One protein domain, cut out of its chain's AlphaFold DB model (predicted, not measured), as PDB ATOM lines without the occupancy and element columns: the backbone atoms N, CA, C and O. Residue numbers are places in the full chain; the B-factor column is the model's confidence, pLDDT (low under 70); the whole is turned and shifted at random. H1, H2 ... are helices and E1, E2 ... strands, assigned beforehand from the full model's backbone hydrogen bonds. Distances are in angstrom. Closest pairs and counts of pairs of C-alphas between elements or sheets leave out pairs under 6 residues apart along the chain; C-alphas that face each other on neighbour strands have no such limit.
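This is residues 198 to 377 of the 752 residues of an uncharacterized protein of Cellulosimicrobium cellulans (UniProt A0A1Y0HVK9). With little regular structure, this is a strand sandwich continued by a chain wound in stacked turns, residues 290 to 360, with H2 at the far end. The 180 printed residues, under half in named elements, run E1 to E6, H1, E7, H2: mostly strand, in antiparallel sheets E4 E3 E6 E1 E7 and E2 E5. It is compact, radius of gyration of the C-alphas 15.5 A, spans 47 by 37 by 29 A.

E1 is residues 200 to 206, from C-alpha (133.039, 117.323, 123.495). E2 is 213 to 220; E3 223 to 230; E4 238 to 241; E5 245 to 251; E6 258 to 266, 25.3 A; H1 277 to 280; E7 283 to 289; H2 361 to 365, to C-alpha (132.034, 116.142, 151.685).

E1 and E7 have N 202 and O 288 within hydrogen-bond range, 2.9 A; E2 and E5 have N 217 and O 247, 2.8 A. E6, H1, E7 form a split strand-helix-strand unit, E1 between its strands, with a right-handed crossover. H2 has 0 of 1 O i to N i+4 pairs within range, 2 of 2 at i+3; H1 is too short for an i+4 pair.

The printed part has no cut. The link E7 to H2 is long, 71 residues. Residues 362 to 370 are among those under pLDDT 70.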
ATOM      1  N   GLY A 198     130.631 122.481 118.638       58.06
ATOM      2  CA  GLY A 198     129.877 121.369 119.210       58.06
ATOM      3  C   GLY A 198     130.545 120.920 120.510       58.06
ATOM      4  O   GLY A 198     131.751 121.102 120.690       58.06
ATOM      5  N   GLY A 199     129.772 120.395 121.456       69.88
ATOM      6  CA  GLY A 199     130.349 119.894 122.697       69.88
ATOM      7  C   GLY A 199     131.296 118.726 122.481       69.88
ATOM      8  O   GLY A 199     131.283 118.066 121.442       69.88
ATOM      9  N   THR A 200     132.141 118.478 123.476       85.94
ATOM     10  CA  THR A 200     133.039 117.323 123.495       85.94
ATOM     11  C   THR A 200     132.929 116.587 124.824       85.94
ATOM     12  O   THR A 200     132.952 117.215 125.888       85.94
ATOM     13  N   VAL A 201     132.860 115.256 124.752       91.88
ATOM     14  CA  VAL A 201     133.169 114.362 125.876       91.88
ATOM     15  C   VAL A 201     134.390 113.529 125.534       91.88
ATOM     16  O   VAL A 201     134.482 113.010 124.422       91.88
ATOM     17  N   ALA A 202     135.328 113.416 126.467       90.81
ATOM     18  CA  ALA A 202     136.562 112.662 126.303       90.81
ATOM     19  C   ALA A 202     136.711 111.608 127.400       90.81
ATOM     20  O   ALA A 202     136.701 111.942 128.585       90.81
ATOM     21  N   PHE A 203     136.900 110.358 126.993       92.56
ATOM     22  CA  PHE A 203     137.016 109.193 127.859       92.56
ATOM     23  C   PHE A 203     138.409 108.574 127.742       92.56
ATOM     24  O   PHE A 203     138.891 108.333 126.630       92.56
ATOM     25  N   ASP A 204     139.003 108.253 128.887       90.31
ATOM     26  CA  ASP A 204     140.217 107.447 128.982       90.31
ATOM     27  C   ASP A 204     139.861 106.019 129.359       90.31
ATOM     28  O   ASP A 204     139.158 105.787 130.343       90.31
ATOM     29  N   PHE A 205     140.414 105.059 128.628       89.69
ATOM     30  CA  PHE A 205     140.281 103.638 128.914       89.69
ATOM     31  C   PHE A 205     141.649 103.002 129.162       89.69
ATOM     32  O   PHE A 205     142.608 103.263 128.433       89.69
ATOM     33  N   ASP A 206     141.714 102.131 130.165       87.81
ATOM     34  CA  ASP A 206     142.825 101.228 130.446       87.81
ATOM     35  C   ASP A 206     142.439  99.807 130.003       87.81
ATOM     36  O   ASP A 206     141.654  99.107 130.643       87.81
ATOM     37  N   LEU A 207     142.939  99.406 128.838       83.50
ATOM     38  CA  LEU A 207     142.600  98.156 128.161       83.50
ATOM     39  C   LEU A 207     143.386  96.946 128.701       83.50
ATOM     40  O   LEU A 207     142.989  95.798 128.460       83.50
ATOM     41  N   GLY A 208     144.491  97.184 129.418       77.44
ATOM     42  CA  GLY A 208     145.509  96.168 129.699       77.44
ATOM     43  C   GLY A 208     146.292  95.738 128.445       77.44
ATOM     44  O   GLY A 208     146.033  96.217 127.343       77.44
ATOM     45  N   LEU A 209     147.281  94.848 128.602       64.44
ATOM     46  CA  LEU A 209     148.306  94.601 127.571       64.44
ATOM     47  C   LEU A 209     148.181  93.297 126.759       64.44
ATOM     48  O   LEU A 209     149.004  93.086 125.879       64.44
ATOM     49  N   ASP A 210     147.173  92.445 126.983       66.06
ATOM     50  CA  ASP A 210     147.301  91.032 126.563       66.06
ATOM     51  C   ASP A 210     146.070  90.394 125.879       66.06
ATOM     52  O   ASP A 210     146.077  89.193 125.598       66.06
ATOM     53  N   ALA A 211     145.002  91.149 125.584       73.00
ATOM     54  CA  ALA A 211     143.827  90.623 124.877       73.00
ATOM     55  C   ALA A 211     143.074  91.701 124.089       73.00
ATOM     56  O   ALA A 211     143.085  92.872 124.464       73.00
ATOM     57  N   ASP A 212     142.374  91.288 123.029       83.12
ATOM     58  CA  ASP A 212     141.443  92.162 122.318       83.12
ATOM     59  C   ASP A 212     140.320  92.612 123.261       83.12
ATOM     60  O   ASP A 212     139.739  91.813 124.007       83.12
ATOM     61  N   ARG A 213     139.994  93.903 123.220       85.69
ATOM     62  CA  ARG A 213     138.972  94.514 124.074       85.69
ATOM     63  C   ARG A 213     137.942  95.224 123.224       85.69
ATOM     64  O   ARG A 213     138.284  96.065 122.401       85.69
ATOM     65  N   THR A 214     136.672  94.898 123.439       89.94
ATOM     66  CA  THR A 214     135.562  95.635 122.830       89.94
ATOM     67  C   THR A 214     135.018  96.618 123.843       89.94
ATOM     68  O   THR A 214     134.524  96.203 124.885       89.94
ATOM     69  N   LEU A 215     135.109  97.901 123.520       91.88
ATOM     70  CA  LEU A 215     134.506  98.974 124.296       91.88
ATOM     71  C   LEU A 215     133.196  99.387 123.653       91.88
ATOM     72  O   LEU A 215     133.094  99.390 122.423       91.88
ATOM     73  N   CYS A 216     132.224  99.770 124.475       95.38
ATOM     74  CA  CYS A 216     130.966 100.313 123.991       95.38
ATOM     75  C   CYS A 216     130.558 101.566 124.761       95.38
ATOM     76  O   CYS A 216     130.735 101.642 125.972       95.38
ATOM     77  N   LEU A 217     129.978 102.523 124.042       96.31
ATOM     78  CA  LEU A 217     129.315 103.708 124.570       96.31
ATOM     79  C   LEU A 217     127.843 103.666 124.162       96.31
ATOM     80  O   LEU A 217     127.522 103.335 123.016       96.31
ATOM     81  N   TYR A 218     126.957 104.009 125.089       97.50
ATOM     82  CA  TYR A 218     125.523 104.095 124.839       97.50
ATOM     83  C   TYR A 218     125.113 105.564 124.789       97.50
ATOM     84  O   TYR A 218     125.318 106.276 125.769       97.50
ATOM     85  N   LEU A 219     124.585 106.016 123.648       97.25
ATOM     86  CA  LEU A 219     124.157 107.400 123.433       97.25
ATOM     87  C   LEU A 219     122.680 107.439 123.043       97.25
ATOM     88  O   LEU A 219     122.247 106.603 122.254       97.25
ATOM     89  N   THR A 220     121.933 108.418 123.543       96.62
ATOM     90  CA  THR A 220     120.520 108.636 123.185       96.62
ATOM     91  C   THR A 220     120.371 109.897 122.342       96.62
ATOM     92  O   THR A 220     120.983 110.919 122.654       96.62
ATOM     93  N   GLU A 221     119.595 109.807 121.261       90.50
ATOM     94  CA  GLU A 221     119.386 110.876 120.269       90.50
ATOM     95  C   GLU A 221     120.687 111.565 119.790       90.50
ATOM     96  O   GLU A 221     120.800 112.795 119.833       90.50
ATOM     97  N   PRO A 222     121.716 110.818 119.340       91.94
ATOM     98  CA  PRO A 222     122.978 111.443 118.983       91.94
ATOM     99  C   PRO A 222     122.927 112.134 117.611       91.94
ATOM    100  O   PRO A 222     122.670 111.507 116.585       91.94
ATOM    101  N   ASP A 223     123.311 113.410 117.586       88.94
ATOM    102  CA  ASP A 223     123.882 114.108 116.425       88.94
ATOM    103  C   ASP A 223     125.372 114.345 116.706       88.94
ATOM    104  O   ASP A 223     125.855 115.460 116.934       88.94
ATOM    105  N   ALA A 224     126.092 113.230 116.826       92.62
ATOM    106  CA  ALA A 224     127.471 113.199 117.279       92.62
ATOM    107  C   ALA A 224     128.332 112.260 116.431       92.62
ATOM    108  O   ALA A 224     127.860 111.352 115.748       92.62
ATOM    109  N   THR A 225     129.637 112.483 116.486       93.25
ATOM    110  CA  THR A 225     130.665 111.608 115.919       93.25
ATOM    111  C   THR A 225     131.517 111.069 117.054       93.25
ATOM    112  O   THR A 225     131.946 111.837 117.915       93.25
ATOM    113  N   ILE A 226     131.773 109.762 117.049       95.06
ATOM    114  CA  ILE A 226     132.675 109.105 117.991       95.06
ATOM    115  C   ILE A 226     134.008 108.868 117.295       95.06
ATOM    116  O   ILE A 226     134.066 108.222 116.247       95.06
ATOM    117  N   ASN A 227     135.078 109.369 117.892       92.50
ATOM    118  CA  ASN A 227     136.439 109.152 117.443       92.50
ATOM    119  C   ASN A 227     137.123 108.150 118.370       92.50
ATOM    120  O   ASN A 227     137.417 108.455 119.529       92.50
ATOM    121  N   TRP A 228     137.386 106.959 117.842       90.69
ATOM    122  CA  TRP A 228     138.089 105.884 118.531       90.69
ATOM    123  C   TRP A 228     139.586 105.996 118.230       90.69
ATOM    124  O   TRP A 228     140.003 105.823 117.081       90.69
ATOM    125  N   ARG A 229     140.403 106.314 119.243       84.12
ATOM    126  CA  ARG A 229     141.861 106.463 119.102       84.12
ATOM    127  C   ARG A 229     142.617 105.507 120.028       84.12
ATOM    128  O   ARG A 229     142.274 105.356 121.197       84.12
ATOM    129  N   ASP A 230     143.662 104.882 119.489       73.06
ATOM    130  CA  ASP A 230     144.652 104.076 120.219       73.06
ATOM    131  C   ASP A 230     145.918 104.921 120.469       73.06
ATOM    132  O   ASP A 230     146.368 105.658 119.586       73.06
ATOM    133  N   TYR A 231     146.480 104.847 121.679       64.81
ATOM    134  CA  TYR A 231     147.665 105.611 122.080       64.81
ATOM    135  C   TYR A 231     148.965 105.083 121.436       64.81
ATOM    136  O   TYR A 231     149.935 105.826 121.298       64.81
ATOM    137  N   ALA A 232     149.003 103.806 121.037       53.09
ATOM    138  CA  ALA A 232     150.255 103.069 120.837       53.09
ATOM    139  C   ALA A 232     150.706 102.863 119.391       53.09
ATOM    140  O   ALA A 232     151.903 102.792 119.113       53.09
ATOM    141  N   SER A 233     149.770 102.666 118.468       49.66
ATOM    142  CA  SER A 233     150.088 101.951 117.226       49.66
ATOM    143  C   SER A 233     150.437 102.855 116.042       49.66
ATOM    144  O   SER A 233     150.800 102.358 114.975       49.66
ATOM    145  N   GLY A 234     150.296 104.178 116.174       50.41
ATOM    146  CA  GLY A 234     150.247 105.056 115.001       50.41
ATOM    147  C   GLY A 234     149.078 104.716 114.061       50.41
ATOM    148  O   GLY A 234     149.028 105.232 112.943       50.41
ATOM    149  N   ALA A 235     148.145 103.851 114.495       53.38
ATOM    150  CA  ALA A 235     146.880 103.634 113.822       53.38
ATOM    151  C   ALA A 235     146.081 104.936 113.887       53.38
ATOM    152  O   ALA A 235     146.007 105.597 114.924       53.38
ATOM    153  N   GLY A 236     145.549 105.339 112.736       63.25
ATOM    154  CA  GLY A 236     144.768 106.561 112.622       63.25
ATOM    155  C   GLY A 236     143.535 106.530 113.521       63.25
ATOM    156  O   GLY A 236     142.984 105.474 113.819       63.25
ATOM    157  N   GLU A 237     143.102 107.716 113.921       78.31
ATOM    158  CA  GLU A 237     141.804 107.952 114.544       78.31
ATOM    159  C   GLU A 237     140.679 107.413 113.645       78.31
ATOM    160  O   GLU A 237     140.627 107.722 112.450       78.31
ATOM    161  N   VAL A 238     139.796 106.584 114.208       85.69
ATOM    162  CA  VAL A 238     138.619 106.060 113.505       85.69
ATOM    163  C   VAL A 238     137.399 106.859 113.942       85.69
ATOM    164  O   VAL A 238     136.837 106.620 115.008       85.69
ATOM    165  N   SER A 239     136.985 107.803 113.100       90.88
ATOM    166  CA  SER A 239     135.770 108.596 113.293       90.88
ATOM    167  C   SER A 239     134.560 107.887 112.686       90.88
ATOM    168  O   SER A 239     134.539 107.603 111.485       90.88
ATOM    169  N   VAL A 240     133.537 107.624 113.495       92.12
ATOM    170  CA  VAL A 240     132.260 107.042 113.058       92.12
ATOM    171  C   VAL A 240     131.093 107.907 113.535       92.12
ATOM    172  O   VAL A 240     131.111 108.355 114.683       92.12
ATOM    173  N   PRO A 241     130.069 108.158 112.699       92.56
ATOM    174  CA  PRO A 241     128.823 108.746 113.178       92.56
ATOM    175  C   PRO A 241     128.232 107.875 114.288       92.56
ATOM    176  O   PRO A 241     128.168 106.651 114.137       92.56
ATOM    177  N   ALA A 242     127.826 108.499 115.390       95.62
ATOM    178  CA  ALA A 242     127.127 107.811 116.459       95.62
ATOM    179  C   ALA A 242     125.749 107.342 115.973       95.62
ATOM    180  O   ALA A 242     125.084 108.017 115.185       95.62
ATOM    181  N   VAL A 243     125.321 106.185 116.460       95.88
ATOM    182  CA  VAL A 243     123.952 105.687 116.313       95.88
ATOM    183  C   VAL A 243     123.250 105.716 117.661       95.88
ATOM    184  O   VAL A 243     123.898 105.632 118.703       95.88
ATOM    185  N   ASP A 244     121.926 105.821 117.636       96.38
ATOM    186  CA  ASP A 244     121.111 105.723 118.843       96.38
ATOM    187  C   ASP A 244     121.293 104.349 119.517       96.38
ATOM    188  O   ASP A 244     121.296 103.301 118.859       96.38
ATOM    189  N   GLY A 245     121.502 104.356 120.831       96.25
ATOM    190  CA  GLY A 245     121.857 103.190 121.628       96.25
ATOM    191  C   GLY A 245     123.346 102.832 121.557       96.25
ATOM    192  O   GLY A 245     124.226 103.639 121.854       96.25
ATOM    193  N   ARG A 246     123.638 101.563 121.255       96.94
ATOM    194  CA  ARG A 246     124.943 100.919 121.482       96.94
ATOM    195  C   ARG A 246     125.948 101.180 120.352       96.94
ATOM    196  O   ARG A 246     125.768 100.689 119.239       96.94
ATOM    197  N   ASN A 247     127.067 101.830 120.666       97.00
ATOM    198  CA  ASN A 247     128.177 102.122 119.750       97.00
ATOM    199  C   ASN A 247     129.457 101.444 120.243       97.00
ATOM    200  O   ASN A 247     129.852 101.696 121.373       97.00
ATOM    201  N   CYS A 248     130.139 100.629 119.430       95.12
ATOM    202  CA  CYS A 248     131.294  99.859 119.906       95.12
ATOM    203  C   CYS A 248     132.500  99.887 118.974       95.12
ATOM    204  O   CYS A 248     132.364 100.012 117.756       95.12
ATOM    205  N   HIS A 249     133.672  99.655 119.559       92.06
ATOM    206  CA  HIS A 249     134.926  99.468 118.847       92.06
ATOM    207  C   HIS A 249     135.785  98.401 119.525       92.06
ATOM    208  O   HIS A 249     135.844  98.328 120.753       92.06
ATOM    209  N   THR A 250     136.462  97.578 118.725       89.44
ATOM    210  CA  THR A 250     137.364  96.535 119.222       89.44
ATOM    211  C   THR A 250     138.810  96.962 119.015       89.44
ATOM    212  O   THR A 250     139.260  97.121 117.883       89.44
ATOM    213  N   TYR A 251     139.529  97.110 120.121       85.00
ATOM    214  CA  TYR A 251     140.958  97.380 120.163       85.00
ATOM    215  C   TYR A 251     141.734  96.065 120.189       85.00
ATOM    216  O   TYR A 251     141.389  95.152 120.944       85.00
ATOM    217  N   ALA A 252     142.785  95.978 119.375       77.81
ATOM    218  CA  ALA A 252     143.658  94.812 119.337       77.81
ATOM    219  C   ALA A 252     144.604  94.789 120.549       77.81
ATOM    220  O   ALA A 252     145.170  95.819 120.918       77.81
ATOM    221  N   GLY A 253     144.833  93.611 121.131       69.44
ATOM    222  CA  GLY A 253     145.654  93.415 122.336       69.44
ATOM    223  C   GLY A 253     147.174  93.548 122.150       69.44
ATOM    224  O   GLY A 253     147.918  92.810 122.778       69.44
ATOM    225  N   THR A 254     147.662  94.411 121.253       59.59
ATOM    226  CA  THR A 254     149.097  94.522 120.900       59.59
ATOM    227  C   THR A 254     149.716  95.905 121.174       59.59
ATOM    228  O   THR A 254     150.837  96.169 120.734       59.59
ATOM    229  N   GLY A 255     149.002  96.790 121.886       59.81
ATOM    230  CA  GLY A 255     149.373  98.195 122.144       59.81
ATOM    231  C   GLY A 255     149.891  98.511 123.560       59.81
ATOM    232  O   GLY A 255     150.296  97.626 124.299       59.81
ATOM    233  N   THR A 256     149.871  99.797 123.946       62.78
ATOM    234  CA  THR A 256     150.264 100.346 125.271       62.78
ATOM    235  C   THR A 256     149.232 100.080 126.368       62.78
ATOM    236  O   THR A 256     149.455 100.461 127.515       62.78
ATOM    237  N   GLY A 257     148.096  99.471 126.016       74.19
ATOM    238  CA  GLY A 257     146.988  99.211 126.928       74.19
ATOM    239  C   GLY A 257     146.146 100.444 127.250       74.19
ATOM    240  O   GLY A 257     145.428 100.427 128.237       74.19
ATOM    241  N   GLN A 258     146.210 101.513 126.446       82.00
ATOM    242  CA  GLN A 258     145.433 102.738 126.671       82.00
ATOM    243  C   GLN A 258     144.670 103.160 125.416       82.00
ATOM    244  O   GLN A 258     145.227 103.165 124.317       82.00
ATOM    245  N   ALA A 259     143.414 103.567 125.591       84.50
ATOM    246  CA  ALA A 259     142.586 104.132 124.532       84.50
ATOM    247  C   ALA A 259     141.992 105.478 124.947       84.50
ATOM    248  O   ALA A 259     141.636 105.690 126.105       84.50
ATOM    249  N   TYR A 260     141.882 106.372 123.966       87.25
ATOM    250  CA  TYR A 260     141.285 107.694 124.111       87.25
ATOM    251  C   TYR A 260     140.092 107.787 123.166       87.25
ATOM    252  O   TYR A 260     140.247 107.651 121.950       87.25
ATOM    253  N   VAL A 261     138.898 107.996 123.711       91.06
ATOM    254  CA  VAL A 261     137.667 108.078 122.919       91.06
ATOM    255  C   VAL A 261     137.072 109.462 123.087       91.06
ATOM    256  O   VAL A 261     136.886 109.920 124.209       91.06
ATOM    257  N   THR A 262     136.759 110.137 121.980       91.75
ATOM    258  CA  THR A 262     136.048 111.423 122.033       91.75
ATOM    259  C   THR A 262     134.716 111.344 121.323       91.75
ATOM    260  O   THR A 262     134.612 110.742 120.260       91.75
ATOM    261  N   VAL A 263     133.705 111.976 121.902       93.38
ATOM    262  CA  VAL A 263     132.400 112.185 121.280       93.38
ATOM    263  C   VAL A 263     132.265 113.676 121.018       93.38
ATOM    264  O   VAL A 263     132.292 114.468 121.959       93.38
ATOM    265  N   THR A 264     132.162 114.062 119.749       91.31
ATOM    266  CA  THR A 264     132.003 115.458 119.318       91.31
ATOM    267  C   THR A 264     130.646 115.654 118.660       91.31
ATOM    268  O   THR A 264     130.320 114.916 117.730       91.31
ATOM    269  N   GLY A 265     129.884 116.653 119.099       87.62
ATOM    270  CA  GLY A 265     128.512 116.909 118.650       87.62
ATOM    271  C   GLY A 265     127.549 116.979 119.832       87.62
ATOM    272  O   GLY A 265     127.970 117.334 120.934       87.62
ATOM    273  N   THR A 266     126.277 116.655 119.608       90.56
ATOM    274  CA  THR A 266     125.241 116.677 120.653       90.56
ATOM    275  C   THR A 266     124.593 115.314 120.846       90.56
ATOM    276  O   THR A 266     124.430 114.568 119.886       90.56
ATOM    277  N   PHE A 267     124.214 114.994 122.077       93.81
ATOM    278  CA  PHE A 267     123.425 113.810 122.422       93.81
ATOM    279  C   PHE A 267     122.713 114.052 123.755       93.81
ATOM    280  O   PHE A 267     123.223 114.776 124.611       93.81
ATOM    281  N   GLU A 268     121.547 113.442 123.931       93.56
ATOM    282  CA  GLU A 268     120.676 113.698 125.080       93.56
ATOM    283  C   GLU A 268     121.038 112.822 126.291       93.56
ATOM    284  O   GLU A 268     121.087 113.314 127.420       93.56
ATOM    285  N   GLY A 269     121.374 111.548 126.057       95.88
ATOM    286  CA  GLY A 269     121.681 110.566 127.105       95.88
ATOM    287  C   GLY A 269     123.046 109.896 126.940       95.88
ATOM    288  O   GLY A 269     123.473 109.641 125.813       95.88
ATOM    289  N   LEU A 270     123.712 109.586 128.058       96.00
ATOM    290  CA  LEU A 270     124.923 108.757 128.118       96.00
ATOM    291  C   LEU A 270     124.719 107.618 129.122       96.00
ATOM    292  O   LEU A 270     124.662 107.878 130.318       96.00
ATOM    293  N   GLY A 271     124.673 106.371 128.645       97.00
ATOM    294  CA  GLY A 271     124.526 105.175 129.483       97.00
ATOM    295  C   GLY A 271     123.369 104.262 129.079       97.00
ATOM    296  O   GLY A 271     122.558 104.583 128.212       97.00
ATOM    297  N   SER A 272     123.332 103.062 129.662       97.00
ATOM    298  CA  SER A 272     122.246 102.094 129.468       97.00
ATOM    299  C   SER A 272     122.180 101.094 130.628       97.00
ATOM    300  O   SER A 272     123.233 100.623 131.064       97.00
ATOM    301  N   PRO A 273     120.984 100.648 131.059       96.25
ATOM    302  CA  PRO A 273     120.844  99.554 132.027       96.25
ATOM    303  C   PRO A 273     121.383  98.206 131.513       96.25
ATOM    304  O   PRO A 273     121.574  97.278 132.291       96.25
ATOM    305  N   THR A 274     121.633  98.068 130.204       95.06
ATOM    306  CA  THR A 274     122.233  96.857 129.616       95.06
ATOM    307  C   THR A 274     123.761  96.892 129.581       95.06
ATOM    308  O   THR A 274     124.369  95.938 129.098       95.06
ATOM    309  N   GLN A 275     124.383  97.992 130.016       94.31
ATOM    310  CA  GLN A 275     125.831  98.173 129.984       94.31
ATOM    311  C   GLN A 275     126.519  97.190 130.935       94.31
ATOM    312  O   GLN A 275     126.187  97.112 132.116       94.31
ATOM    313  N   THR A 276     127.503  96.442 130.435       95.19
ATOM    314  CA  THR A 276     128.193  95.399 131.220       95.19
ATOM    315  C   THR A 276     129.625  95.784 131.595       95.19
ATOM    316  O   THR A 276     130.259  96.604 130.929       95.19
ATOM    317  N   VAL A 277     130.196  95.109 132.603       93.00
ATOM    318  CA  VAL A 277     131.620  95.251 132.982       93.00
ATOM    319  C   VAL A 277     132.556  95.006 131.789       93.00
ATOM    320  O   VAL A 277     133.586  95.658 131.667       93.00
ATOM    321  N   ALA A 278     132.213  94.098 130.870       91.62
ATOM    322  CA  ALA A 278     133.044  93.822 129.696       91.62
ATOM    323  C   ALA A 278     133.116  95.004 128.712       91.62
ATOM    324  O   ALA A 278     134.100  95.125 127.986       91.62
ATOM    325  N   GLU A 279     132.089  95.856 128.689       93.12
ATOM    326  CA  GLU A 279     131.950  96.967 127.743       93.12
ATOM    327  C   GLU A 279     132.544  98.277 128.266       93.12
ATOM    328  O   GLU A 279     133.135  99.026 127.486       93.12
ATOM    329  N   ILE A 280     132.390  98.547 129.566       93.31
ATOM    330  CA  ILE A 280     132.788  99.816 130.193       93.31
ATOM    331  C   ILE A 280     133.805  99.643 131.324       93.31
ATOM    332  O   ILE A 280     134.389 100.618 131.774       93.31
ATOM    333  N   GLY A 281     134.068  98.422 131.796       90.88
ATOM    334  CA  GLY A 281     134.925  98.181 132.962       90.88
ATOM    335  C   GLY A 281     136.379  98.623 132.776       90.88
ATOM    336  O   GLY A 281     137.085  98.829 133.757       90.88
ATOM    337  N   ALA A 282     136.826  98.810 131.533       90.75
ATOM    338  CA  ALA A 282     138.119  99.404 131.199       90.75
ATOM    339  C   ALA A 282     138.138 100.941 131.318       90.75
ATOM    340  O   ALA A 282     139.200 101.542 131.191       90.75
ATOM    341  N   LEU A 283     136.994 101.604 131.515       92.12
ATOM    342  CA  LEU A 283     136.921 103.056 131.650       92.12
ATOM    343  C   LEU A 283     137.707 103.496 132.886       92.12
ATOM    344  O   LEU A 283     137.406 103.094 134.007       92.12
ATOM    345  N   LYS A 284     138.701 104.351 132.657       90.19
ATOM    346  CA  LYS A 284     139.568 104.930 133.680       90.19
ATOM    347  C   LYS A 284     139.089 106.304 134.128       90.19
ATOM    348  O   LYS A 284     139.261 106.663 135.289       90.19
ATOM    349  N   GLY A 285     138.486 107.086 133.244       90.06
ATOM    350  CA  GLY A 285     137.950 108.380 133.636       90.06
ATOM    351  C   GLY A 285     137.435 109.210 132.480       90.06
ATOM    352  O   GLY A 285     137.557 108.844 131.312       90.06
ATOM    353  N   VAL A 286     136.851 110.349 132.838       90.44
ATOM    354  CA  VAL A 286     136.361 111.355 131.894       90.44
ATOM    355  C   VAL A 286     137.250 112.582 132.009       90.44
ATOM    356  O   VAL A 286     137.314 113.211 133.062       90.44
ATOM    357  N   ASN A 287     137.953 112.924 130.933       84.44
ATOM    358  CA  ASN A 287     138.900 114.040 130.895       84.44
ATOM    359  C   ASN A 287     138.229 115.397 130.700       84.44
ATOM    360  O   ASN A 287     138.755 116.421 131.136       84.44
ATOM    361  N   GLN A 288     137.093 115.400 130.012       83.94
ATOM    362  CA  GLN A 288     136.333 116.596 129.695       83.94
ATOM    363  C   GLN A 288     134.901 116.187 129.376       83.94
ATOM    364  O   GLN A 288     134.698 115.262 128.592       83.94
ATOM    365  N   TRP A 289     133.924 116.908 129.921       89.38
ATOM    366  CA  TRP A 289     132.514 116.782 129.557       89.38
ATOM    367  C   TRP A 289     131.862 118.167 129.585       89.38
ATOM    368  O   TRP A 289     131.600 118.727 130.648       89.38
ATOM    369  N   THR A 290     131.698 118.778 128.409       85.75
ATOM    370  CA  THR A 290     131.289 120.192 128.287       85.75
ATOM    371  C   THR A 290     129.782 120.372 128.152       85.75
ATOM    372  O   THR A 290     129.174 119.618 127.405       85.75
ATOM    373  N   ASP A 291     129.213 121.466 128.665       81.94
ATOM    374  CA  ASP A 291     127.791 121.827 128.470       81.94
ATOM    375  C   ASP A 291     127.304 121.760 127.015       81.94
ATOM    376  O   ASP A 291     126.169 121.387 126.737       81.94
ATOM    377  N   ALA A 292     128.176 122.093 126.061       81.56
ATOM    378  CA  ALA A 292     127.829 122.146 124.647       81.56
ATOM    379  C   ALA A 292     127.446 120.783 124.031       81.56
ATOM    380  O   ALA A 292     127.030 120.769 122.873       81.56
ATOM    381  N   VAL A 293     127.589 119.653 124.750       85.62
ATOM    382  CA  VAL A 293     127.080 118.354 124.261       85.62
ATOM    383  C   VAL A 293     125.573 118.216 124.446       85.62
ATOM    384  O   VAL A 293     124.960 117.392 123.775       85.62
ATOM    385  N   GLY A 294     124.968 119.033 125.312       87.19
ATOM    386  CA  GLY A 294     123.525 119.027 125.545       87.19
ATOM    387  C   GLY A 294     123.002 117.800 126.293       87.19
ATOM    388  O   GLY A 294     121.802 117.559 126.248       87.19
ATOM    389  N   THR A 295     123.864 117.038 126.975       93.75
ATOM    390  CA  THR A 295     123.435 115.859 127.741       93.75
ATOM    391  C   THR A 295     122.524 116.271 128.890       93.75
ATOM    392  O   THR A 295     122.906 117.101 129.717       93.75
ATOM    393  N   THR A 296     121.334 115.683 128.952       95.38
ATOM    394  CA  THR A 296     120.340 115.907 130.009       95.38
ATOM    395  C   THR A 296     120.219 114.706 130.945       95.38
ATOM    396  O   THR A 296     119.878 114.887 132.112       95.38
ATOM    397  N   SER A 297     120.578 113.498 130.493       97.25
ATOM    398  CA  SER A 297     120.623 112.300 131.339       97.25
ATOM    399  C   SER A 297     121.995 111.627 131.308       97.25
ATOM    400  O   SER A 297     122.550 111.311 130.254       97.25
ATOM    401  N   ALA A 298     122.537 111.390 132.498       96.94
ATOM    402  CA  ALA A 298     123.710 110.560 132.744       96.94
ATOM    403  C   ALA A 298     123.310 109.212 133.368       96.94
ATOM    404  O   ALA A 298     124.128 108.570 134.038       96.94
ATOM    405  N   ALA A 299     122.051 108.793 133.193       98.12
ATOM    406  CA  ALA A 299     121.565 107.563 133.785       98.12
ATOM    407  C   ALA A 299     122.373 106.360 133.286       98.12
ATOM    408  O   ALA A 299     122.538 106.151 132.084       98.12
ATOM    409  N   TYR A 300     122.884 105.560 134.222       98.00
ATOM    410  CA  TYR A 300     123.770 104.418 133.958       98.00
ATOM    411  C   TYR A 300     125.092 104.742 133.229       98.00
ATOM    412  O   TYR A 300     125.786 103.801 132.835       98.00
ATOM    413  N   ALA A 301     125.481 106.015 133.057       96.00
ATOM    414  CA  ALA A 301     126.652 106.429 132.264       96.00
ATOM    415  C   ALA A 301     127.919 105.620 132.576       96.00
ATOM    416  O   ALA A 301     128.606 105.128 131.679       96.00
ATOM    417  N   PHE A 302     128.194 105.438 133.866       94.69
ATOM    418  CA  PHE A 302     129.376 104.765 134.395       94.69
ATOM    419  C   PHE A 302     129.008 103.537 135.232       94.69
ATOM    420  O   PHE A 302     129.828 103.044 136.011       94.69
ATOM    421  N   SER A 303     127.790 103.010 135.069       95.75
ATOM    422  CA  SER A 303     127.405 101.779 135.747       95.75
ATOM    423  C   SER A 303     128.325 100.644 135.305       95.75
ATOM    424  O   SER A 303     128.596 100.501 134.110       95.75
ATOM    425  N   ASN A 304     128.810  99.849 136.262       95.00
ATOM    426  CA  ASN A 304     129.777  98.763 136.072       95.00
ATOM    427  C   ASN A 304     131.196  99.208 135.644       95.00
ATOM    428  O   ASN A 304     132.005  98.369 135.231       95.00
ATOM    429  N   ALA A 305     131.537 100.500 135.742       93.06
ATOM    430  CA  ALA A 305     132.897 100.986 135.504       93.06
ATOM    431  C   ALA A 305     133.802 100.685 136.717       93.06
ATOM    432  O   ALA A 305     133.791 101.402 137.715       93.06
ATOM    433  N   VAL A 306     134.586  99.606 136.638       90.94
ATOM    434  CA  VAL A 306     135.388  99.067 137.760       90.94
ATOM    435  C   VAL A 306     136.836  99.583 137.838       90.94
ATOM    436  O   VAL A 306     137.595  99.185 138.723       90.94
ATOM    437  N   ASN A 307     137.246 100.461 136.919       89.25
ATOM    438  CA  ASN A 307     138.591 101.057 136.885       89.25
ATOM    439  C   ASN A 307     138.582 102.591 136.925       89.25
ATOM    440  O   ASN A 307     139.625 103.217 136.729       89.25
ATOM    441  N   MET A 308     137.424 103.205 137.166       88.88
ATOM    442  CA  MET A 308     137.257 104.645 137.013       88.88
ATOM    443  C   MET A 308     137.848 105.393 138.212       88.88
ATOM    444  O   MET A 308     137.434 105.157 139.335       88.88
ATOM    445  N   THR A 309     138.781 106.324 138.006       87.88
ATOM    446  CA  THR A 309     139.428 107.073 139.101       87.88
ATOM    447  C   THR A 309     139.107 108.564 139.111       87.88
ATOM    448  O   THR A 309     139.279 109.222 140.138       87.88
ATOM    449  N   TYR A 310     138.605 109.127 138.010       85.19
ATOM    450  CA  TYR A 310     138.271 110.549 137.951       85.19
ATOM    451  C   TYR A 310     137.160 110.869 136.945       85.19
ATOM    452  O   TYR A 310     137.000 110.214 135.914       85.19
ATOM    453  N   ILE A 311     136.441 111.952 137.224       85.94
ATOM    454  CA  ILE A 311     135.569 112.640 136.275       85.94
ATOM    455  C   ILE A 311     135.846 114.141 136.331       85.94
ATOM    456  O   ILE A 311     135.730 114.778 137.379       85.94
ATOM    457  N   ASN A 312     136.234 114.698 135.189       81.62
ATOM    458  CA  ASN A 312     136.521 116.113 135.016       81.62
ATOM    459  C   ASN A 312     135.417 116.755 134.172       81.62
ATOM    460  O   ASN A 312     135.369 116.620 132.946       81.62
ATOM    461  N   GLY A 313     134.551 117.489 134.865       73.50
ATOM    462  CA  GLY A 313     133.364 118.115 134.297       73.50
ATOM    463  C   GLY A 313     132.150 117.188 134.266       73.50
ATOM    464  O   GLY A 313     132.261 115.965 134.282       73.50
ATOM    465  N   ALA A 314     130.985 117.813 134.203       81.00
ATOM    466  CA  ALA A 314     129.717 117.244 133.782       81.00
ATOM    467  C   ALA A 314     128.841 118.426 133.330       81.00
ATOM    468  O   ALA A 314     128.929 119.493 133.947       81.00
ATOM    469  N   PRO A 315     128.034 118.281 132.271       85.75
ATOM    470  CA  PRO A 315     127.138 119.324 131.821       85.75
ATOM    471  C   PRO A 315     126.197 119.752 132.938       85.75
ATOM    472  O   PRO A 315     125.522 118.932 133.555       85.75
ATOM    473  N   SER A 316     126.097 121.059 133.134       88.69
ATOM    474  CA  SER A 316     125.072 121.689 133.960       88.69
ATOM    475  C   SER A 316     123.656 121.367 133.477       88.69
ATOM    476  O   SER A 316     122.713 121.518 134.238       88.69
ATOM    477  N   THR A 317     123.483 120.916 132.233       91.69
ATOM    478  CA  THR A 317     122.192 120.504 131.668       91.69
ATOM    479  C   THR A 317     121.681 119.160 132.188       91.69
ATOM    480  O   THR A 317     120.525 118.843 131.923       91.69
ATOM    481  N   ILE A 318     122.499 118.377 132.903       95.50
ATOM    482  CA  ILE A 318     122.077 117.077 133.435       95.50
ATOM    483  C   ILE A 318     121.032 117.274 134.535       95.50
ATOM    484  O   ILE A 318     121.270 117.968 135.524       95.50
ATOM    485  N   THR A 319     119.890 116.612 134.367       97.19
ATOM    486  CA  THR A 319     118.811 116.536 135.357       97.19
ATOM    487  C   THR A 319     118.726 115.159 136.022       97.19
ATOM    488  O   THR A 319     118.112 115.022 137.075       97.19
ATOM    489  N   ASP A 320     119.343 114.135 135.436       98.31
ATOM    490  CA  ASP A 320     119.191 112.737 135.847       98.31
ATOM    491  C   ASP A 320     120.552 112.037 135.993       98.31
ATOM    492  O   ASP A 320     121.266 111.835 135.007       98.31
ATOM    493  N   PHE A 321     120.903 111.667 137.230       97.44
ATOM    494  CA  PHE A 321     122.079 110.853 137.569       97.44
ATOM    495  C   PHE A 321     121.705 109.434 138.027       97.44
ATOM    496  O   PHE A 321     122.507 108.759 138.684       97.44
ATOM    497  N   SER A 322     120.510 108.953 137.680       98.50
ATOM    498  CA  SER A 322     120.018 107.666 138.164       98.50
ATOM    499  C   SER A 322     120.970 106.529 137.797       98.50
ATOM    500  O   SER A 322     121.332 106.343 136.637       98.50
ATOM    501  N   SER A 323     121.410 105.741 138.777       98.31
ATOM    502  CA  SER A 323     122.362 104.637 138.569       98.31
ATOM    503  C   SER A 323     123.688 105.023 137.889       98.31
ATOM    504  O   SER A 323     124.397 104.141 137.400       98.31
ATOM    505  N   ALA A 324     124.051 106.313 137.825       96.56
ATOM    506  CA  ALA A 324     125.186 106.784 137.029       96.56
ATOM    507  C   ALA A 324     126.507 106.091 137.392       96.56
ATOM    508  O   ALA A 324     127.324 105.860 136.508       96.56
ATOM    509  N   PHE A 325     126.689 105.710 138.657       94.75
ATOM    510  CA  PHE A 325     127.855 104.999 139.180       94.75
ATOM    511  C   PHE A 325     127.472 103.670 139.857       94.75
ATOM    512  O   PHE A 325     128.208 103.173 140.711       94.75
ATOM    513  N   ALA A 326     126.338 103.066 139.490       96.56
ATOM    514  CA  ALA A 326     125.913 101.794 140.072       96.56
ATOM    515  C   ALA A 326     126.935 100.680 139.770       96.56
ATOM    516  O   ALA A 326     127.320 100.478 138.615       96.56
ATOM    517  N   ASN A 327     127.376  99.954 140.798       94.38
ATOM    518  CA  ASN A 327     128.454  98.958 140.783       94.38
ATOM    519  C   ASN A 327     129.807  99.501 140.286       94.38
ATOM    520  O   ASN A 327     130.697  98.723 139.923       94.38
ATOM    521  N   ALA A 328     129.978 100.826 140.228       90.69
ATOM    522  CA  ALA A 328     131.268 101.412 139.913       90.69
ATOM    523  C   ALA A 328     132.255 101.097 141.041       90.69
ATOM    524  O   ALA A 328     131.909 101.093 142.225       90.69
ATOM    525  N   SER A 329     133.494 100.806 140.669       84.12
ATOM    526  CA  SER A 329     134.556 100.580 141.640       84.12
ATOM    527  C   SER A 329     135.916 100.958 141.088       84.12
ATOM    528  O   SER A 329     136.044 101.337 139.925       84.12
ATOM    529  N   THR A 330     136.939 100.888 141.935       74.19
ATOM    530  CA  THR A 330     138.328 101.064 141.516       74.19
ATOM    531  C   THR A 330     139.118  99.805 141.839       74.19
ATOM    532  O   THR A 330     139.330  99.477 143.005       74.19
ATOM    533  N   ALA A 331     139.624  99.109 140.818       68.00
ATOM    534  CA  ALA A 331     140.550  97.988 141.016       68.00
ATOM    535  C   ALA A 331     141.938  98.432 141.529       68.00
ATOM    536  O   ALA A 331     142.785  97.603 141.862       68.00
ATOM    537  N   THR A 332     142.193  99.743 141.574       64.75
ATOM    538  CA  THR A 332     143.436 100.335 142.079       64.75
ATOM    539  C   THR A 332     143.274 100.828 143.519       64.75
ATOM    540  O   THR A 332     142.161 100.966 144.019       64.75
ATOM    541  N   SER A 333     144.386 101.164 144.179       65.81
ATOM    542  CA  SER A 333     144.363 101.862 145.471       65.81
ATOM    543  C   SER A 333     143.920 103.330 145.371       65.81
ATOM    544  O   SER A 333     143.921 104.024 146.384       65.81
ATOM    545  N   GLN A 334     143.665 103.842 144.161       70.81
ATOM    546  CA  GLN A 334     143.165 105.194 143.946       70.81
ATOM    547  C   GLN A 334     141.647 105.149 143.877       70.81
ATOM    548  O   GLN A 334     141.086 104.508 142.994       70.81
ATOM    549  N   GLU A 335     141.018 105.855 144.801       79.94
ATOM    550  CA  GLU A 335     139.573 105.986 144.884       79.94
ATOM    551  C   GLU A 335     139.021 106.934 143.799       79.94
ATOM    552  O   GLU A 335     139.687 107.899 143.407       79.94
ATOM    553  N   LEU A 336     137.784 106.700 143.340       81.00
ATOM    554  CA  LEU A 336     137.110 107.553 142.350       81.00
ATOM    555  C   LEU A 336     136.834 108.959 142.911       81.00
ATOM    556  O   LEU A 336     136.115 109.107 143.899       81.00
ATOM    557  N   SER A 337     137.349 109.996 142.246       81.94
ATOM    558  CA  SER A 337     137.031 111.402 142.524       81.94
ATOM    559  C   SER A 337     135.854 111.894 141.675       81.94
ATOM    560  O   SER A 337     135.957 111.929 140.447       81.94
ATOM    561  N   VAL A 338     134.777 112.347 142.329       79.25
ATOM    562  CA  VAL A 338     133.554 112.887 141.691       79.25
ATOM    563  C   VAL A 338     133.414 114.416 141.805       79.25
ATOM    564  O   VAL A 338     132.335 114.976 141.623       79.25
ATOM    565  N   ASN A 339     134.521 115.122 142.055       74.19
ATOM    566  CA  ASN A 339     134.546 116.586 142.217       74.19
ATOM    567  C   ASN A 339     134.118 117.377 140.965       74.19
ATOM    568  O   ASN A 339     133.816 118.563 141.062       74.19
ATOM    569  N   GLY A 340     134.149 116.759 139.780       73.56
ATOM    570  CA  GLY A 340     133.833 117.422 138.514       73.56
ATOM    571  C   GLY A 340     132.341 117.552 138.196       73.56
ATOM    572  O   GLY A 340     132.013 118.199 137.203       73.56
ATOM    573  N   LEU A 341     131.452 116.943 138.990       84.38
ATOM    574  CA  LEU A 341     130.017 116.913 138.706       84.38
ATOM    575  C   LEU A 341     129.346 118.268 138.982       84.38
ATOM    576  O   LEU A 341     129.575 118.894 140.013       84.38
ATOM    577  N   GLN A 342     128.485 118.701 138.059       85.56
ATOM    578  CA  GLN A 342     127.580 119.835 138.237       85.56
ATOM    579  C   GLN A 342     126.198 119.290 138.592       85.56
ATOM    580  O   GLN A 342     125.556 118.663 137.756       85.56
ATOM    581  N   THR A 343     125.744 119.512 139.826       90.81
ATOM    582  CA  THR A 343     124.492 118.913 140.321       90.81
ATOM    583  C   THR A 343     123.328 119.896 140.431       90.81
ATOM    584  O   THR A 343     122.214 119.482 140.723       90.81
ATOM    585  N   ALA A 344     123.550 121.184 140.152       91.31
ATOM    586  CA  ALA A 344     122.578 122.245 140.427       91.31
ATOM    587  C   ALA A 344     121.221 122.076 139.721       91.31
ATOM    588  O   ALA A 344     120.227 122.589 140.216       91.31
ATOM    589  N   ASN A 345     121.151 121.372 138.586       93.69
ATOM    590  CA  ASN A 345     119.890 121.106 137.875       93.69
ATOM    591  C   ASN A 345     119.393 119.661 138.040       93.69
ATOM    592  O   ASN A 345     118.390 119.289 137.435       93.69
ATOM    593  N   VAL A 346     120.078 118.848 138.844       96.88
ATOM    594  CA  VAL A 346     119.746 117.436 139.039       96.88
ATOM    595  C   VAL A 346     118.476 117.321 139.863       96.88
ATOM    596  O   VAL A 346     118.375 117.905 140.938       96.88
ATOM    597  N   THR A 347     117.525 116.539 139.360       97.88
ATOM    598  CA  THR A 347     116.252 116.247 140.021       97.88
ATOM    599  C   THR A 347     116.203 114.838 140.604       97.88
ATOM    600  O   THR A 347     115.471 114.611 141.559       97.88
ATOM    601  N   THR A 348     116.993 113.889 140.086       98.44
ATOM    602  CA  THR A 348     117.076 112.527 140.642       98.44
ATOM    603  C   THR A 348     118.515 112.018 140.731       98.44
ATOM    604  O   THR A 348     119.326 112.193 139.814       98.44
ATOM    605  N   MET A 349     118.820 111.395 141.869       97.62
ATOM    606  CA  MET A 349     120.053 110.660 142.165       97.62
ATOM    607  C   MET A 349     119.742 109.205 142.560       97.62
ATOM    608  O   MET A 349     120.549 108.552 143.233       97.62
ATOM    609  N   ALA A 350     118.585 108.687 142.136       98.69
ATOM    610  CA  ALA A 350     118.137 107.340 142.462       98.69
ATOM    611  C   ALA A 350     119.190 106.293 142.069       98.69
ATOM    612  O   ALA A 350     119.704 106.292 140.950       98.69
ATOM    613  N   HIS A 351     119.547 105.389 142.978       98.38
ATOM    614  CA  HIS A 351     120.550 104.340 142.754       98.38
ATOM    615  C   HIS A 351     121.944 104.834 142.318       98.38
ATOM    616  O   HIS A 351     122.750 104.021 141.862       98.38
ATOM    617  N   MET A 352     122.261 106.135 142.412       96.69
ATOM    618  CA  MET A 352     123.461 106.718 141.791       96.69
ATOM    619  C   MET A 352     124.749 105.958 142.137       96.69
ATOM    620  O   MET A 352     125.578 105.775 141.251       96.69
ATOM    621  N   PHE A 353     124.888 105.472 143.373       95.12
ATOM    622  CA  PHE A 353     126.026 104.697 143.878       95.12
ATOM    623  C   PHE A 353     125.638 103.303 144.397       95.12
ATOM    624  O   PHE A 353     126.330 102.739 145.249       95.12
ATOM    625  N   ASP A 354     124.550 102.726 143.891       97.19
ATOM    626  CA  ASP A 354     124.085 101.393 144.285       97.19
ATOM    627  C   ASP A 354     125.140 100.319 143.973       97.19
ATOM    628  O   ASP A 354     125.582 100.188 142.836       97.19
ATOM    629  N   GLY A 355     125.591  99.576 144.982       95.25
ATOM    630  CA  GLY A 355     126.656  98.577 144.887       95.25
ATOM    631  C   GLY A 355     128.054  99.153 144.646       95.25
ATOM    632  O   GLY A 355     128.987  98.395 144.375       95.25
ATOM    633  N   ALA A 356     128.233 100.478 144.705       91.12
ATOM    634  CA  ALA A 356     129.519 101.094 144.412       91.12
ATOM    635  C   ALA A 356     130.549 100.859 145.534       91.12
ATOM    636  O   ALA A 356     130.265 101.029 146.725       91.12
ATOM    637  N   GLY A 357     131.774 100.503 145.141       81.69
ATOM    638  CA  GLY A 357     132.902 100.256 146.046       81.69
ATOM    639  C   GLY A 357     134.073 101.202 145.781       81.69
ATOM    640  O   GLY A 357     134.305 101.592 144.646       81.69
ATOM    641  N   SER A 358     134.852 101.562 146.803       76.38
ATOM    642  CA  SER A 358     136.108 102.332 146.635       76.38
ATOM    643  C   SER A 358     135.958 103.723 145.981       76.38
ATOM    644  O   SER A 358     136.795 104.157 145.189       76.38
ATOM    645  N   ILE A 359     134.894 104.455 146.315       76.88
ATOM    646  CA  ILE A 359     134.747 105.871 145.946       76.88
ATOM    647  C   ILE A 359     135.443 106.745 146.987       76.88
ATOM    648  O   ILE A 359     135.379 106.459 148.183       76.88
ATOM    649  N   ASN A 360     136.070 107.841 146.542       76.31
ATOM    650  CA  ASN A 360     136.656 108.816 147.451       76.31
ATOM    651  C   ASN A 360     135.525 109.642 148.039       76.31
ATOM    652  O   ASN A 360     135.197 110.720 147.545       76.31
ATOM    653  N   TRP A 361     134.903 109.139 149.095       73.19
ATOM    654  CA  TRP A 361     133.765 109.800 149.720       73.19
ATOM    655  C   TRP A 361     134.126 111.177 150.304       73.19
ATOM    656  O   TRP A 361     133.242 112.013 150.478       73.19
ATOM    657  N   TRP A 362     135.418 111.481 150.509       69.12
ATOM    658  CA  TRP A 362     135.871 112.824 150.883       69.12
ATOM    659  C   TRP A 362     135.644 113.867 149.776       69.12
ATOM    660  O   TRP A 362     135.514 115.058 150.065       69.12
ATOM    661  N   SER A 363     135.560 113.438 148.512       65.56
ATOM    662  CA  SER A 363     135.225 114.323 147.386       65.56
ATOM    663  C   SER A 363     133.817 114.916 147.525       65.56
ATOM    664  O   SER A 363     133.627 116.107 147.304       65.56
ATOM    665  N   ILE A 364     132.861 114.129 148.025       64.88
ATOM    666  CA  ILE A 364     131.460 114.543 148.203       64.88
ATOM    667  C   ILE A 364     131.287 115.480 149.414       64.88
ATOM    668  O   ILE A 364     130.376 116.302 149.448       64.88
ATOM    669  N   VAL A 365     132.175 115.401 150.412       60.66
ATOM    670  CA  VAL A 365     132.034 116.142 151.685       60.66
ATOM    671  C   VAL A 365     132.910 117.395 151.790       60.66
ATOM    672  O   VAL A 365     132.850 118.114 152.793       60.66
ATOM    673  N   SER A 366     133.745 117.679 150.782       61.00
ATOM    674  CA  SER A 366     134.688 118.799 150.841       61.00
ATOM    675  C   SER A 366     133.991 120.153 150.632       61.00
ATOM    676  O   SER A 366     133.296 120.383 149.646       61.00
ATOM    677  N   ALA A 367     134.214 121.101 151.550       51.81
ATOM    678  CA  ALA A 367     133.612 122.442 151.493       51.81
ATOM    679  C   ALA A 367     134.071 123.293 150.288       51.81
ATOM    680  O   ALA A 367     133.528 124.370 150.056       51.81
ATOM    681  N   SER A 368     135.089 122.838 149.554       53.50
ATOM    682  CA  SER A 368     135.692 123.571 148.442       53.50
ATOM    683  C   SER A 368     134.875 123.483 147.147       53.50
ATOM    684  O   SER A 368     135.042 124.352 146.296       53.50
ATOM    685  N   ILE A 369     134.011 122.467 146.992       58.19
ATOM    686  CA  ILE A 369     133.096 122.292 145.848       58.19
ATOM    687  C   ILE A 369     131.834 121.548 146.342       58.19
ATOM    688  O   ILE A 369     131.729 120.339 146.146       58.19
ATOM    689  N   PRO A 370     130.896 122.206 147.048       67.81
ATOM    690  CA  PRO A 370     129.693 121.522 147.504       67.81
ATOM    691  C   PRO A 370     128.809 121.166 146.302       67.81
ATOM    692  O   PRO A 370     128.551 122.019 145.451       67.81
ATOM    693  N   TRP A 371     128.339 119.917 146.236       84.94
ATOM    694  CA  TRP A 371     127.215 119.575 145.369       84.94
ATOM    695  C   TRP A 371     126.010 120.422 145.765       84.94
ATOM    696  O   TRP A 371     125.642 120.488 146.937       84.94
ATOM    697  N   ASP A 372     125.399 121.066 144.780       88.69
ATOM    698  CA  ASP A 372     124.089 121.675 144.937       88.69
ATOM    699  C   ASP A 372     123.043 120.591 144.672       88.69
ATOM    700  O   ASP A 372     122.838 120.205 143.521       88.69
ATOM    701  N   THR A 373     122.458 120.037 145.732       92.88
ATOM    702  CA  THR A 373     121.372 119.047 145.649       92.88
ATOM    703  C   THR A 373     120.008 119.683 145.892       92.88
ATOM    704  O   THR A 373     119.026 118.966 146.052       92.88
ATOM    705  N   SER A 374     119.920 121.018 145.900       94.19
ATOM    706  CA  SER A 374     118.694 121.729 146.269       94.19
ATOM    707  C   SER A 374     117.529 121.460 145.319       94.19
ATOM    708  O   SER A 374     116.395 121.698 145.703       94.19
ATOM    709  N   ASN A 375     117.756 120.936 144.111       96.38
ATOM    710  CA  ASN A 375     116.690 120.548 143.177       96.38
ATOM    711  C   ASN A 375     116.374 119.041 143.171       96.38
ATOM    712  O   ASN A 375     115.456 118.627 142.460       96.38
ATOM    713  N   VAL A 376     117.096 118.228 143.947       98.19
ATOM    714  CA  VAL A 376     116.908 116.773 143.978       98.19
ATOM    715  C   VAL A 376     115.631 116.437 144.742       98.19
ATOM    716  O   VAL A 376     115.453 116.865 145.881       98.19
ATOM    717  N   THR A 377     114.757 115.650 144.115       98.38
ATOM    718  CA  THR A 377     113.513 115.149 144.717       98.38
ATOM    719  C   THR A 377     113.586 113.664 145.068       98.38
ATOM    720  O   THR A 377     112.839 113.207 145.924       98.38
TER     721      THR A 377